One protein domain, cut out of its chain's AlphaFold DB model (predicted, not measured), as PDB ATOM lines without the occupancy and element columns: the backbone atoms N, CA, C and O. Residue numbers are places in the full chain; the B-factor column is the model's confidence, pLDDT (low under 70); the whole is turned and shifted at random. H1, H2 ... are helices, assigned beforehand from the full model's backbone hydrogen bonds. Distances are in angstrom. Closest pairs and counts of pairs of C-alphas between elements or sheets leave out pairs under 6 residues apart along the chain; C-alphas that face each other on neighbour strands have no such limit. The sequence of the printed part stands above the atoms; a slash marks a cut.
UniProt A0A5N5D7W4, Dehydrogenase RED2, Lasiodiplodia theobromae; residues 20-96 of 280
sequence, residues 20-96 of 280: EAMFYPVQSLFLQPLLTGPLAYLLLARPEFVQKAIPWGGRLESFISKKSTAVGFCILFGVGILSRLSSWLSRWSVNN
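Overview. This is residues 20 to 96 of the 280 residues of the protein "Dehydrogenase RED2" of Lasiodiplodia theobromae (UniProt A0A5N5D7W4). What shape is this? One long helix, H5, makes the long axis; H2 packs on it, H3 and H4 cluster near H5's beginning, and residues 20 to 26 and 85 to 96 stick out. What makes it? The 77 printed residues have five named helices, H1 to H5, class all helix; the whole is loose, radius of gyration of the C-alphas 15.6 A, spanning 52 by 29 by 18 A.

Arrangement. What touches the longest helix? H5, residues 67 to 94, touches H2, residues 33 to 45, at a shallow tilt of 29 degrees, opposite ways; the closest C-alphas, of Pro 33 and Phe 77, are 5.0 A apart. And the others? H3, residues 47 to 53, and H2 only just touch, only at the corner, with 3 C-alpha pairs within 8 A, closest Leu 42 and Val 50, 6.8 A. H4, residues 59 to 64, and H1, residues 20 to 30, are close to H5 but not clearly touching, the closest C-alphas being Phe 63 and Thr 69, 6.7 A, and Phe 30 and Leu 76, 6.8 A. Are O i to N i+4 pairs within hydrogen-bond range? Every pair is in H3, H4 and H5, 8 of 9 in H2, 5 of 7 in H1.

Along the chain. How long are the longer helices? H5 measures 40.3 A, H2 17.1 A. Where are the anchors? C-alpha 20 is at (-6.069, 37.312, -51.645), C-alpha 94 at (-22.302, 26.212, -63.638).

Size, cuts and confidence. How large? The farthest C-alphas, Gly 57 and Asn 96, are 53.9 A apart. Any cut or doubt? The printed part has no cut, and 24 residues, among them 53 to 65, have pLDDT under 70.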
ATOM      1  N   GLU A  20      -4.763  37.821 -52.047       59.97
ATOM      2  CA  GLU A  20      -6.069  37.312 -51.645       59.97
ATOM      3  C   GLU A  20      -6.111  37.002 -50.144       59.97
ATOM      4  O   GLU A  20      -7.023  37.461 -49.466       59.97
ATOM      5  N   ALA A  21      -5.086  36.349 -49.584       61.25
ATOM      6  CA  ALA A  21      -4.975  36.106 -48.144       61.25
ATOM      7  C   ALA A  21      -4.936  37.399 -47.310       61.25
ATOM      8  O   ALA A  21      -5.529  37.454 -46.233       61.25
ATOM      9  N   MET A  22      -4.265  38.446 -47.806       66.62
ATOM     10  CA  MET A  22      -4.176  39.748 -47.130       66.62
ATOM     11  C   MET A  22      -5.516  40.483 -47.102       66.62
ATOM     12  O   MET A  22      -5.883  41.074 -46.086       66.62
ATOM     13  N   PHE A  23      -6.257  40.450 -48.211       68.19
ATOM     14  CA  PHE A  23      -7.538  41.142 -48.329       68.19
ATOM     15  C   PHE A  23      -8.730  40.291 -47.883       68.19
ATOM     16  O   PHE A  23      -9.798  40.847 -47.623       68.19
ATOM     17  N   TYR A  24      -8.560  38.977 -47.717       67.50
ATOM     18  CA  TYR A  24      -9.617  38.058 -47.303       67.50
ATOM     19  C   TYR A  24     -10.318  38.485 -46.004       67.50
ATOM     20  O   TYR A  24     -11.548  38.509 -46.008       67.50
ATOM     21  N   PRO A  25      -9.635  38.889 -44.911       65.12
ATOM     22  CA  PRO A  25     -10.309  39.331 -43.688       65.12
ATOM     23  C   PRO A  25     -11.138  40.599 -43.914       65.12
ATOM     24  O   PRO A  25     -12.250  40.711 -43.407       65.12
ATOM     25  N   VAL A  26     -10.623  41.528 -44.721       64.50
ATOM     26  CA  VAL A  26     -11.274  42.805 -45.038       64.50
ATOM     27  C   VAL A  26     -12.519  42.564 -45.892       64.50
ATOM     28  O   VAL A  26     -13.614  42.988 -45.530       64.50
ATOM     29  N   GLN A  27     -12.395  41.812 -46.983       63.00
ATOM     30  CA  GLN A  27     -13.528  41.460 -47.840       63.00
ATOM     31  C   GLN A  27     -14.564  40.620 -47.084       63.00
ATOM     32  O   GLN A  27     -15.763  40.880 -47.174       63.00
ATOM     33  N   SER A  28     -14.112  39.651 -46.284       65.94
ATOM     34  CA  SER A  28     -14.994  38.775 -45.511       65.94
ATOM     35  C   SER A  28     -15.760  39.526 -44.434       65.94
ATOM     36  O   SER A  28     -16.913  39.189 -44.199       65.94
ATOM     37  N   LEU A  29     -15.155  40.521 -43.784       71.00
ATOM     38  CA  LEU A  29     -15.776  41.255 -42.682       71.00
ATOM     39  C   LEU A  29     -16.670  42.397 -43.182       71.00
ATOM     40  O   LEU A  29     -17.823  42.503 -42.770       71.00
ATOM     41  N   PHE A  30     -16.176  43.232 -44.101       69.75
ATOM     42  CA  PHE A  30     -16.901  44.427 -44.551       69.75
ATOM     43  C   PHE A  30     -17.992  44.135 -45.581       69.75
ATOM     44  O   PHE A  30     -18.918  44.927 -45.714       69.75
ATOM     45  N   LEU A  31     -17.937  43.003 -46.287       72.50
ATOM     46  CA  LEU A  31     -18.986  42.592 -47.225       72.50
ATOM     47  C   LEU A  31     -19.871  41.483 -46.650       72.50
ATOM     48  O   LEU A  31     -20.498  40.749 -47.413       72.50
ATOM     49  N   GLN A  32     -19.928  41.302 -45.326       81.25
ATOM     50  CA  GLN A  32     -20.840  40.360 -44.666       81.25
ATOM     51  C   GLN A  32     -22.191  41.029 -44.351       81.25
ATOM     52  O   GLN A  32     -22.251  41.836 -43.426       81.25
ATOM     53  N   PRO A  33     -23.302  40.652 -45.023       82.06
ATOM     54  CA  PRO A  33     -24.618  41.240 -44.786       82.06
ATOM     55  C   PRO A  33     -25.115  41.078 -43.351       82.06
ATOM     56  O   PRO A  33     -25.838  41.931 -42.851       82.06
ATOM     57  N   LEU A  34     -24.703  39.996 -42.680       83.88
ATOM     58  CA  LEU A  34     -25.037  39.731 -41.279       83.88
ATOM     59  C   LEU A  34     -24.375  40.717 -40.309       83.88
ATOM     60  O   LEU A  34     -24.861  40.871 -39.196       83.88
ATOM     61  N   LEU A  35     -23.294  41.384 -40.721       82.06
ATOM     62  CA  LEU A  35     -22.630  42.424 -39.941       82.06
ATOM     63  C   LEU A  35     -23.090  43.814 -40.402       82.06
ATOM     64  O   LEU A  35     -23.541  44.626 -39.599       82.06
ATOM     65  N   THR A  36     -23.024  44.080 -41.709       84.69
ATOM     66  CA  THR A  36     -23.312  45.405 -42.271       84.69
ATOM     67  C   THR A  36     -24.788  45.780 -42.228       84.69
ATOM     68  O   THR A  36     -25.092  46.954 -42.049       84.69
ATOM     69  N   GLY A  37     -25.703  44.811 -42.325       82.75
ATOM     70  CA  GLY A  37     -27.148  45.043 -42.267       82.75
ATOM     71  C   GLY A  37     -27.624  45.516 -40.891       82.75
ATOM     72  O   GLY A  37     -28.203  46.599 -40.800       82.75
ATOM     73  N   PRO A  38     -27.349  44.769 -39.804       85.12
ATOM     74  CA  PRO A  38     -27.677  45.211 -38.450       85.12
ATOM     75  C   PRO A  38     -26.992  46.526 -38.064       85.12
ATOM     76  O   PRO A  38     -27.633  47.376 -37.455       85.12
ATOM     77  N   LEU A  39     -25.731  46.740 -38.461       80.62
ATOM     78  CA  LEU A  39     -25.032  48.010 -38.225       80.62
ATOM     79  C   LEU A  39     -25.685  49.176 -38.979       80.62
ATOM     80  O   LEU A  39     -25.926  50.222 -38.380       80.62
ATOM     81  N   ALA A  40     -26.035  48.998 -40.256       83.06
ATOM     82  CA  ALA A  40     -26.774  49.997 -41.026       83.06
ATOM     83  C   ALA A  40     -28.127  50.324 -40.375       83.06
ATOM     84  O   ALA A  40     -28.473  51.495 -40.218       83.06
ATOM     85  N   TYR A  41     -28.868  49.299 -39.945       85.62
ATOM     86  CA  TYR A  41     -30.149  49.464 -39.263       85.62
ATOM     87  C   TYR A  41     -30.002  50.220 -37.937       85.62
ATOM     88  O   TYR A  41     -30.733  51.176 -37.699       85.62
ATOM     89  N   LEU A  42     -29.039  49.842 -37.092       83.75
ATOM     90  CA  LEU A  42     -28.800  50.504 -35.808       83.75
ATOM     91  C   LEU A  42     -28.396  51.973 -35.992       83.75
ATOM     92  O   LEU A  42     -28.911  52.832 -35.282       83.75
ATOM     93  N   LEU A  43     -27.552  52.279 -36.980       81.12
ATOM     94  CA  LEU A  43     -27.142  53.652 -37.291       81.12
ATOM     95  C   LEU A  43     -28.289  54.520 -37.834       81.12
ATOM     96  O   LEU A  43     -28.312  55.720 -37.571       81.12
ATOM     97  N   LEU A  44     -29.238  53.937 -38.578       80.44
ATOM     98  CA  LEU A  44     -30.389  54.661 -39.134       80.44
ATOM     99  C   LEU A  44     -31.567  54.779 -38.155       80.44
ATOM    100  O   LEU A  44     -32.205  55.827 -38.098       80.44
ATOM    101  N   ALA A  45     -31.878  53.717 -37.407       83.69
ATOM    102  CA  ALA A  45     -33.099  53.610 -36.604       83.69
ATOM    103  C   ALA A  45     -32.894  53.903 -35.108       83.69
ATOM    104  O   ALA A  45     -33.837  54.320 -34.426       83.69
ATOM    105  N   ARG A  46     -31.689  53.655 -34.570       81.62
ATOM    106  CA  ARG A  46     -31.364  53.780 -33.136       81.62
ATOM    107  C   ARG A  46     -29.923  54.288 -32.907       81.62
ATOM    108  O   ARG A  46     -29.141  53.610 -32.236       81.62
ATOM    109  N   PRO A  47     -29.563  55.489 -33.401       74.69
ATOM    110  CA  PRO A  47     -28.197  56.013 -33.285       74.69
ATOM    111  C   PRO A  47     -27.733  56.175 -31.827       74.69
ATOM    112  O   PRO A  47     -26.570  55.919 -31.522       74.69
ATOM    113  N   GLU A  48     -28.646  56.499 -30.904       72.81
ATOM    114  CA  GLU A  48     -28.349  56.635 -29.468       72.81
ATOM    115  C   GLU A  48     -27.861  55.330 -28.820       72.81
ATOM    116  O   GLU A  48     -27.047  55.356 -27.898       72.81
ATOM    117  N   PHE A  49     -28.338  54.176 -29.299       76.56
ATOM    118  CA  PHE A  49     -27.908  52.872 -28.794       76.56
ATOM    119  C   PHE A  49     -26.449  52.598 -29.173       76.56
ATOM    120  O   PHE A  49     -25.670  52.130 -28.347       76.56
ATOM    121  N   VAL A  50     -26.066  52.949 -30.403       70.88
ATOM    122  CA  VAL A  50     -24.690  52.802 -30.899       70.88
ATOM    123  C   VAL A  50     -23.740  53.743 -30.157       70.88
ATOM    124  O   VAL A  50     -22.656  53.322 -29.767       70.88
ATOM    125  N   GLN A  51     -24.164  54.986 -29.906       67.75
ATOM    126  CA  GLN A  51     -23.381  55.966 -29.142       67.75
ATOM    127  C   GLN A  51     -23.166  55.531 -27.685       67.75
ATOM    128  O   GLN A  51     -22.062  55.653 -27.166       67.75
ATOM    129  N   LYS A  52     -24.184  54.953 -27.033       70.75
ATOM    130  CA  LYS A  52     -24.062  54.434 -25.658       70.75
ATOM    131  C   LYS A  52     -23.233  53.150 -25.562       70.75
ATOM    132  O   LYS A  52     -22.574  52.931 -24.550       70.75
ATOM    133  N   ALA A  53     -23.278  52.294 -26.583       69.56
ATOM    134  CA  ALA A  53     -22.582  51.006 -26.589       69.56
ATOM    135  C   ALA A  53     -21.070  51.112 -26.865       69.56
ATOM    136  O   ALA A  53     -20.340  50.159 -26.592       69.56
ATOM    137  N   ILE A  54     -20.584  52.241 -27.398       64.25
ATOM    138  CA  ILE A  54     -19.174  52.439 -27.772       64.25
ATOM    139  C   ILE A  54     -18.617  53.674 -27.033       64.25
ATOM    140  O   ILE A  54     -18.545  54.754 -27.613       64.25
ATOM    141  N   PRO A  55     -18.199  53.549 -25.756       57.50
ATOM    142  CA  PRO A  55     -17.752  54.678 -24.936       57.50
ATOM    143  C   PRO A  55     -16.256  54.985 -25.146       57.50
ATOM    144  O   PRO A  55     -15.482  55.043 -24.194       57.50
ATOM    145  N   TRP A  56     -15.807  55.102 -26.399       56.00
ATOM    146  CA  TRP A  56     -14.418  55.446 -26.734       56.00
ATOM    147  C   TRP A  56     -14.412  56.876 -27.285       56.00
ATOM    148  O   TRP A  56     -14.777  57.097 -28.438       56.00
ATOM    149  N   GLY A  57     -14.051  57.852 -26.450       55.19
ATOM    150  CA  GLY A  57     -14.059  59.268 -26.833       55.19
ATOM    151  C   GLY A  57     -13.157  59.581 -28.037       55.19
ATOM    152  O   GLY A  57     -12.071  59.015 -28.180       55.19
ATOM    153  N   GLY A  58     -13.591  60.514 -28.897       62.44
ATOM    154  CA  GLY A  58     -12.781  61.084 -29.983       62.44
ATOM    155  C   GLY A  58     -13.359  60.927 -31.400       62.44
ATOM    156  O   GLY A  58     -14.564  60.802 -31.600       62.44
ATOM    157  N   ARG A  59     -12.473  60.954 -32.418       58.66
ATOM    158  CA  ARG A  59     -12.783  60.977 -33.873       58.66
ATOM    159  C   ARG A  59     -13.794  59.920 -34.350       58.66
ATOM    160  O   ARG A  59     -14.420  60.134 -35.380       58.66
ATOM    161  N   LEU A  60     -13.952  58.792 -33.658       59.81
ATOM    162  CA  LEU A  60     -14.868  57.723 -34.068       59.81
ATOM    163  C   LEU A  60     -16.347  58.100 -33.864       59.81
ATOM    164  O   LEU A  60     -17.192  57.762 -34.690       59.81
ATOM    165  N   GLU A  61     -16.649  58.857 -32.811       64.88
ATOM    166  CA  GLU A  61     -18.004  59.304 -32.472       64.88
ATOM    167  C   GLU A  61     -18.544  60.284 -33.528       64.88
ATOM    168  O   GLU A  61     -19.665  60.151 -34.025       64.88
ATOM    169  N   SER A  62     -17.682  61.199 -33.990       65.25
ATOM    170  CA  SER A  62     -17.995  62.120 -35.088       65.25
ATOM    171  C   SER A  62     -18.081  61.432 -36.455       65.25
ATOM    172  O   SER A  62     -18.707  61.968 -37.369       65.25
ATOM    173  N   PHE A  63     -17.491  60.244 -36.613       65.62
ATOM    174  CA  PHE A  63     -17.687  59.394 -37.789       65.62
ATOM    175  C   PHE A  63     -19.042  58.681 -37.741       65.62
ATOM    176  O   PHE A  63     -19.789  58.733 -38.714       65.62
ATOM    177  N   ILE A  64     -19.398  58.063 -36.614       66.69
ATOM    178  CA  ILE A  64     -20.657  57.322 -36.421       66.69
ATOM    179  C   ILE A  64     -21.885  58.239 -36.525       66.69
ATOM    180  O   ILE A  64     -22.900  57.850 -37.096       66.69
ATOM    181  N   SER A  65     -21.778  59.482 -36.048       68.19
ATOM    182  CA  SER A  65     -22.875  60.456 -36.078       68.19
ATOM    183  C   SER A  65     -23.224  60.979 -37.481       68.19
ATOM    184  O   SER A  65     -24.254  61.638 -37.651       68.19
ATOM    185  N   LYS A  66     -22.390  60.743 -38.503       79.19
ATOM    186  CA  LYS A  66     -22.656  61.236 -39.861       79.19
ATOM    187  C   LYS A  66     -23.616  60.307 -40.600       79.19
ATOM    188  O   LYS A  66     -23.344  59.119 -40.756       79.19
ATOM    189  N   LYS A  67     -24.671  60.873 -41.200       77.69
ATOM    190  CA  LYS A  67     -25.576  60.140 -42.111       77.69
ATOM    191  C   LYS A  67     -24.825  59.436 -43.251       77.69
ATOM    192  O   LYS A  67     -25.227  58.353 -43.663       77.69
ATOM    193  N   SER A  68     -23.707  60.001 -43.716       81.31
ATOM    194  CA  SER A  68     -22.843  59.388 -44.737       81.31
ATOM    195  C   SER A  68     -22.303  58.017 -44.321       81.31
ATOM    196  O   SER A  68     -22.142  57.144 -45.165       81.31
ATOM    197  N   THR A  69     -22.053  57.804 -43.029       81.00
ATOM    198  CA  THR A  69     -21.541  56.534 -42.497       81.00
ATOM    199  C   THR A  69     -22.614  55.452 -42.550       81.00
ATOM    200  O   THR A  69     -22.351  54.347 -43.016       81.00
ATOM    201  N   ALA A  70     -23.849  55.788 -42.170       80.94
ATOM    202  CA  ALA A  70     -24.994  54.889 -42.297       80.94
ATOM    203  C   ALA A  70     -25.277  54.518 -43.768       80.94
ATOM    204  O   ALA A  70     -25.497  53.348 -44.082       80.94
ATOM    205  N   VAL A  71     -25.186  55.495 -44.681       84.56
ATOM    206  CA  VAL A  71     -25.273  55.261 -46.134       84.56
ATOM    207  C   VAL A  71     -24.141  54.345 -46.615       84.56
ATOM    208  O   VAL A  71     -24.402  53.410 -47.367       84.56
ATOM    209  N   GLY A  72     -22.909  54.539 -46.137       85.81
ATOM    210  CA  GLY A  72     -21.774  53.662 -46.442       85.81
ATOM    211  C   GLY A  72     -22.020  52.203 -46.046       85.81
ATOM    212  O   GLY A  72     -21.815  51.304 -46.861       85.81
ATOM    213  N   PHE A  73     -22.540  51.950 -44.840       84.62
ATOM    214  CA  PHE A  73     -22.916  50.594 -44.417       84.62
ATOM    215  C   PHE A  73     -24.077  50.009 -45.233       84.62
ATOM    216  O   PHE A  73     -24.050  48.817 -45.534       84.62
ATOM    217  N   CYS A  74     -25.050  50.825 -45.658       85.50
ATOM    218  CA  CYS A  74     -26.106  50.381 -46.576       85.50
ATOM    219  C   CYS A  74     -25.542  49.963 -47.942       85.50
ATOM    220  O   CYS A  74     -25.949  48.933 -48.478       85.50
ATOM    221  N   ILE A  75     -24.584  50.720 -48.489       87.81
ATOM    222  CA  ILE A  75     -23.902  50.375 -49.746       87.81
ATOM    223  C   ILE A  75     -23.142  49.055 -49.585       87.81
ATOM    224  O   ILE A  75     -23.315  48.149 -50.397       87.81
ATOM    225  N   LEU A  76     -22.356  48.901 -48.514       87.31
ATOM    226  CA  LEU A  76     -21.617  47.662 -48.238       87.31
ATOM    227  C   LEU A  76     -22.548  46.456 -48.048       87.31
ATOM    228  O   LEU A  76     -22.254  45.364 -48.534       87.31
ATOM    229  N   PHE A  77     -23.689  46.644 -47.382       87.44
ATOM    230  CA  PHE A  77     -24.734  45.629 -47.259       87.44
ATOM    231  C   PHE A  77     -25.322  45.248 -48.621       87.44
ATOM    232  O   PHE A  77     -25.381  44.062 -48.947       87.44
ATOM    233  N   GLY A  78     -25.684  46.239 -49.442       89.19
ATOM    234  CA  GLY A  78     -26.201  46.028 -50.795       89.19
ATOM    235  C   GLY A  78     -25.217  45.262 -51.684       89.19
ATOM    236  O   GLY A  78     -25.583  44.244 -52.270       89.19
ATOM    237  N   VAL A  79     -23.945  45.675 -51.709       89.62
ATOM    238  CA  VAL A  79     -22.868  44.975 -52.436       89.62
ATOM    239  C   VAL A  79     -22.645  43.564 -51.876       89.62
ATOM    240  O   VAL A  79     -22.472  42.608 -52.634       89.62
ATOM    241  N   GLY A  80     -22.690  43.392 -50.553       86.19
ATOM    242  CA  GLY A  80     -22.555  42.097 -49.880       86.19
ATOM    243  C   GLY A  80     -23.690  41.108 -50.186       86.19
ATOM    244  O   GLY A  80     -23.445  39.901 -50.274       86.19
ATOM    245  N   ILE A  81     -24.924  41.595 -50.361       90.50
ATOM    246  CA  ILE A  81     -26.061  40.788 -50.826       90.50
ATOM    247  C   ILE A  81     -25.896  40.459 -52.303       90.50
ATOM    248  O   ILE A  81     -25.997  39.291 -52.674       90.50
ATOM    249  N   LEU A  82     -25.613  41.465 -53.134       91.06
ATOM    250  CA  LEU A  82     -25.510  41.296 -54.580       91.06
ATOM    251  C   LEU A  82     -24.402  40.301 -54.946       91.06
ATOM    252  O   LEU A  82     -24.633  39.395 -55.739       91.06
ATOM    253  N   SER A  83     -23.231  40.405 -54.317       86.25
ATOM    254  CA  SER A  83     -22.121  39.459 -54.504       86.25
ATOM    255  C   SER A  83     -22.482  38.029 -54.089       86.25
ATOM    256  O   SER A  83     -22.132  37.080 -54.793       86.25
ATOM    257  N   ARG A  84     -23.223  37.845 -52.985       87.56
ATOM    258  CA  ARG A  84     -23.693  36.522 -52.538       87.56
ATOM    259  C   ARG A  84     -24.745  35.931 -53.457       87.56
ATOM    260  O   ARG A  84     -24.663  34.743 -53.757       87.56
ATOM    261  N   LEU A  85     -25.710  36.742 -53.881       89.81
ATOM    262  CA  LEU A  85     -26.741  36.334 -54.823       89.81
ATOM    263  C   LEU A  85     -26.114  35.977 -56.171       89.81
ATOM    264  O   LEU A  85     -26.389  34.900 -56.685       89.81
ATOM    265  N   SER A  86     -25.213  36.820 -56.680       90.94
ATOM    266  CA  SER A  86     -24.431  36.567 -57.891       90.94
ATOM    267  C   SER A  86     -23.659  35.254 -57.773       90.94
ATOM    268  O   SER A  86     -23.888  34.344 -58.556       90.94
ATOM    269  N   SER A  87     -22.872  35.065 -56.710       87.06
ATOM    270  CA  SER A  87     -22.139  33.811 -56.476       87.06
ATOM    271  C   SER A  87     -23.056  32.590 -56.354       87.06
ATOM    272  O   SER A  87     -22.693  31.486 -56.756       87.06
ATOM    273  N   TRP A  88     -24.238  32.752 -55.754       88.88
ATOM    274  CA  TRP A  88     -25.233  31.688 -55.671       88.88
ATOM    275  C   TRP A  88     -25.781  31.345 -57.058       88.88
ATOM    276  O   TRP A  88     -25.723  30.177 -57.431       88.88
ATOM    277  N   LEU A  89     -26.203  32.337 -57.845       90.69
ATOM    278  CA  LEU A  89     -26.673  32.155 -59.220       90.69
ATOM    279  C   LEU A  89     -25.586  31.571 -60.124       90.69
ATOM    280  O   LEU A  89     -25.864  30.622 -60.846       90.69
ATOM    281  N   SER A  90     -24.344  32.053 -60.041       88.62
ATOM    282  CA  SER A  90     -23.209  31.515 -60.796       88.62
ATOM    283  C   SER A  90     -22.972  30.045 -60.469       88.62
ATOM    284  O   SER A  90     -22.851  29.233 -61.379       88.62
ATOM    285  N   ARG A  91     -22.988  29.661 -59.183       85.56
ATOM    286  CA  ARG A  91     -22.881  28.244 -58.798       85.56
ATOM    287  C   ARG A  91     -24.020  27.411 -59.369       85.56
ATOM    288  O   ARG A  91     -23.774  26.299 -59.815       85.56
ATOM    289  N   TRP A  92     -25.252  27.909 -59.342       88.75
ATOM    290  CA  TRP A  92     -26.379  27.191 -59.937       88.75
ATOM    291  C   TRP A  92     -26.229  27.067 -61.453       88.75
ATOM    292  O   TRP A  92     -26.387  25.973 -61.981       88.75
ATOM    293  N   SER A  93     -25.836  28.145 -62.125       87.81
ATOM    294  CA  SER A  93     -25.621  28.177 -63.569       87.81
ATOM    295  C   SER A  93     -24.543  27.192 -64.019       87.81
ATOM    296  O   SER A  93     -24.757  26.470 -64.985       87.81
ATOM    297  N   VAL A  94     -23.407  27.135 -63.316       84.50
ATOM    298  CA  VAL A  94     -22.302  26.212 -63.638       84.50
ATOM    299  C   VAL A  94     -22.679  24.753 -63.352       84.50
ATOM    300  O   VAL A  94     -22.203  23.854 -64.027       84.50
ATOM    301  N   ASN A  95     -23.585  24.501 -62.403       85.81
ATOM    302  CA  ASN A  95     -24.093  23.156 -62.105       85.81
ATOM    303  C   ASN A  95     -25.381  22.814 -62.879       85.81
ATOM    304  O   ASN A  95     -26.181  22.011 -62.404       85.81
ATOM    305  N   ASN A  96     -25.633  23.455 -64.028       87.94
ATOM    306  CA  ASN A  96     -26.822  23.227 -64.867       87.94
ATOM    307  C   ASN A  96     -28.165  23.347 -64.124       87.94
ATOM    308  O   ASN A  96     -29.162  22.760 -64.526       87.94
TER     309      ASN A  96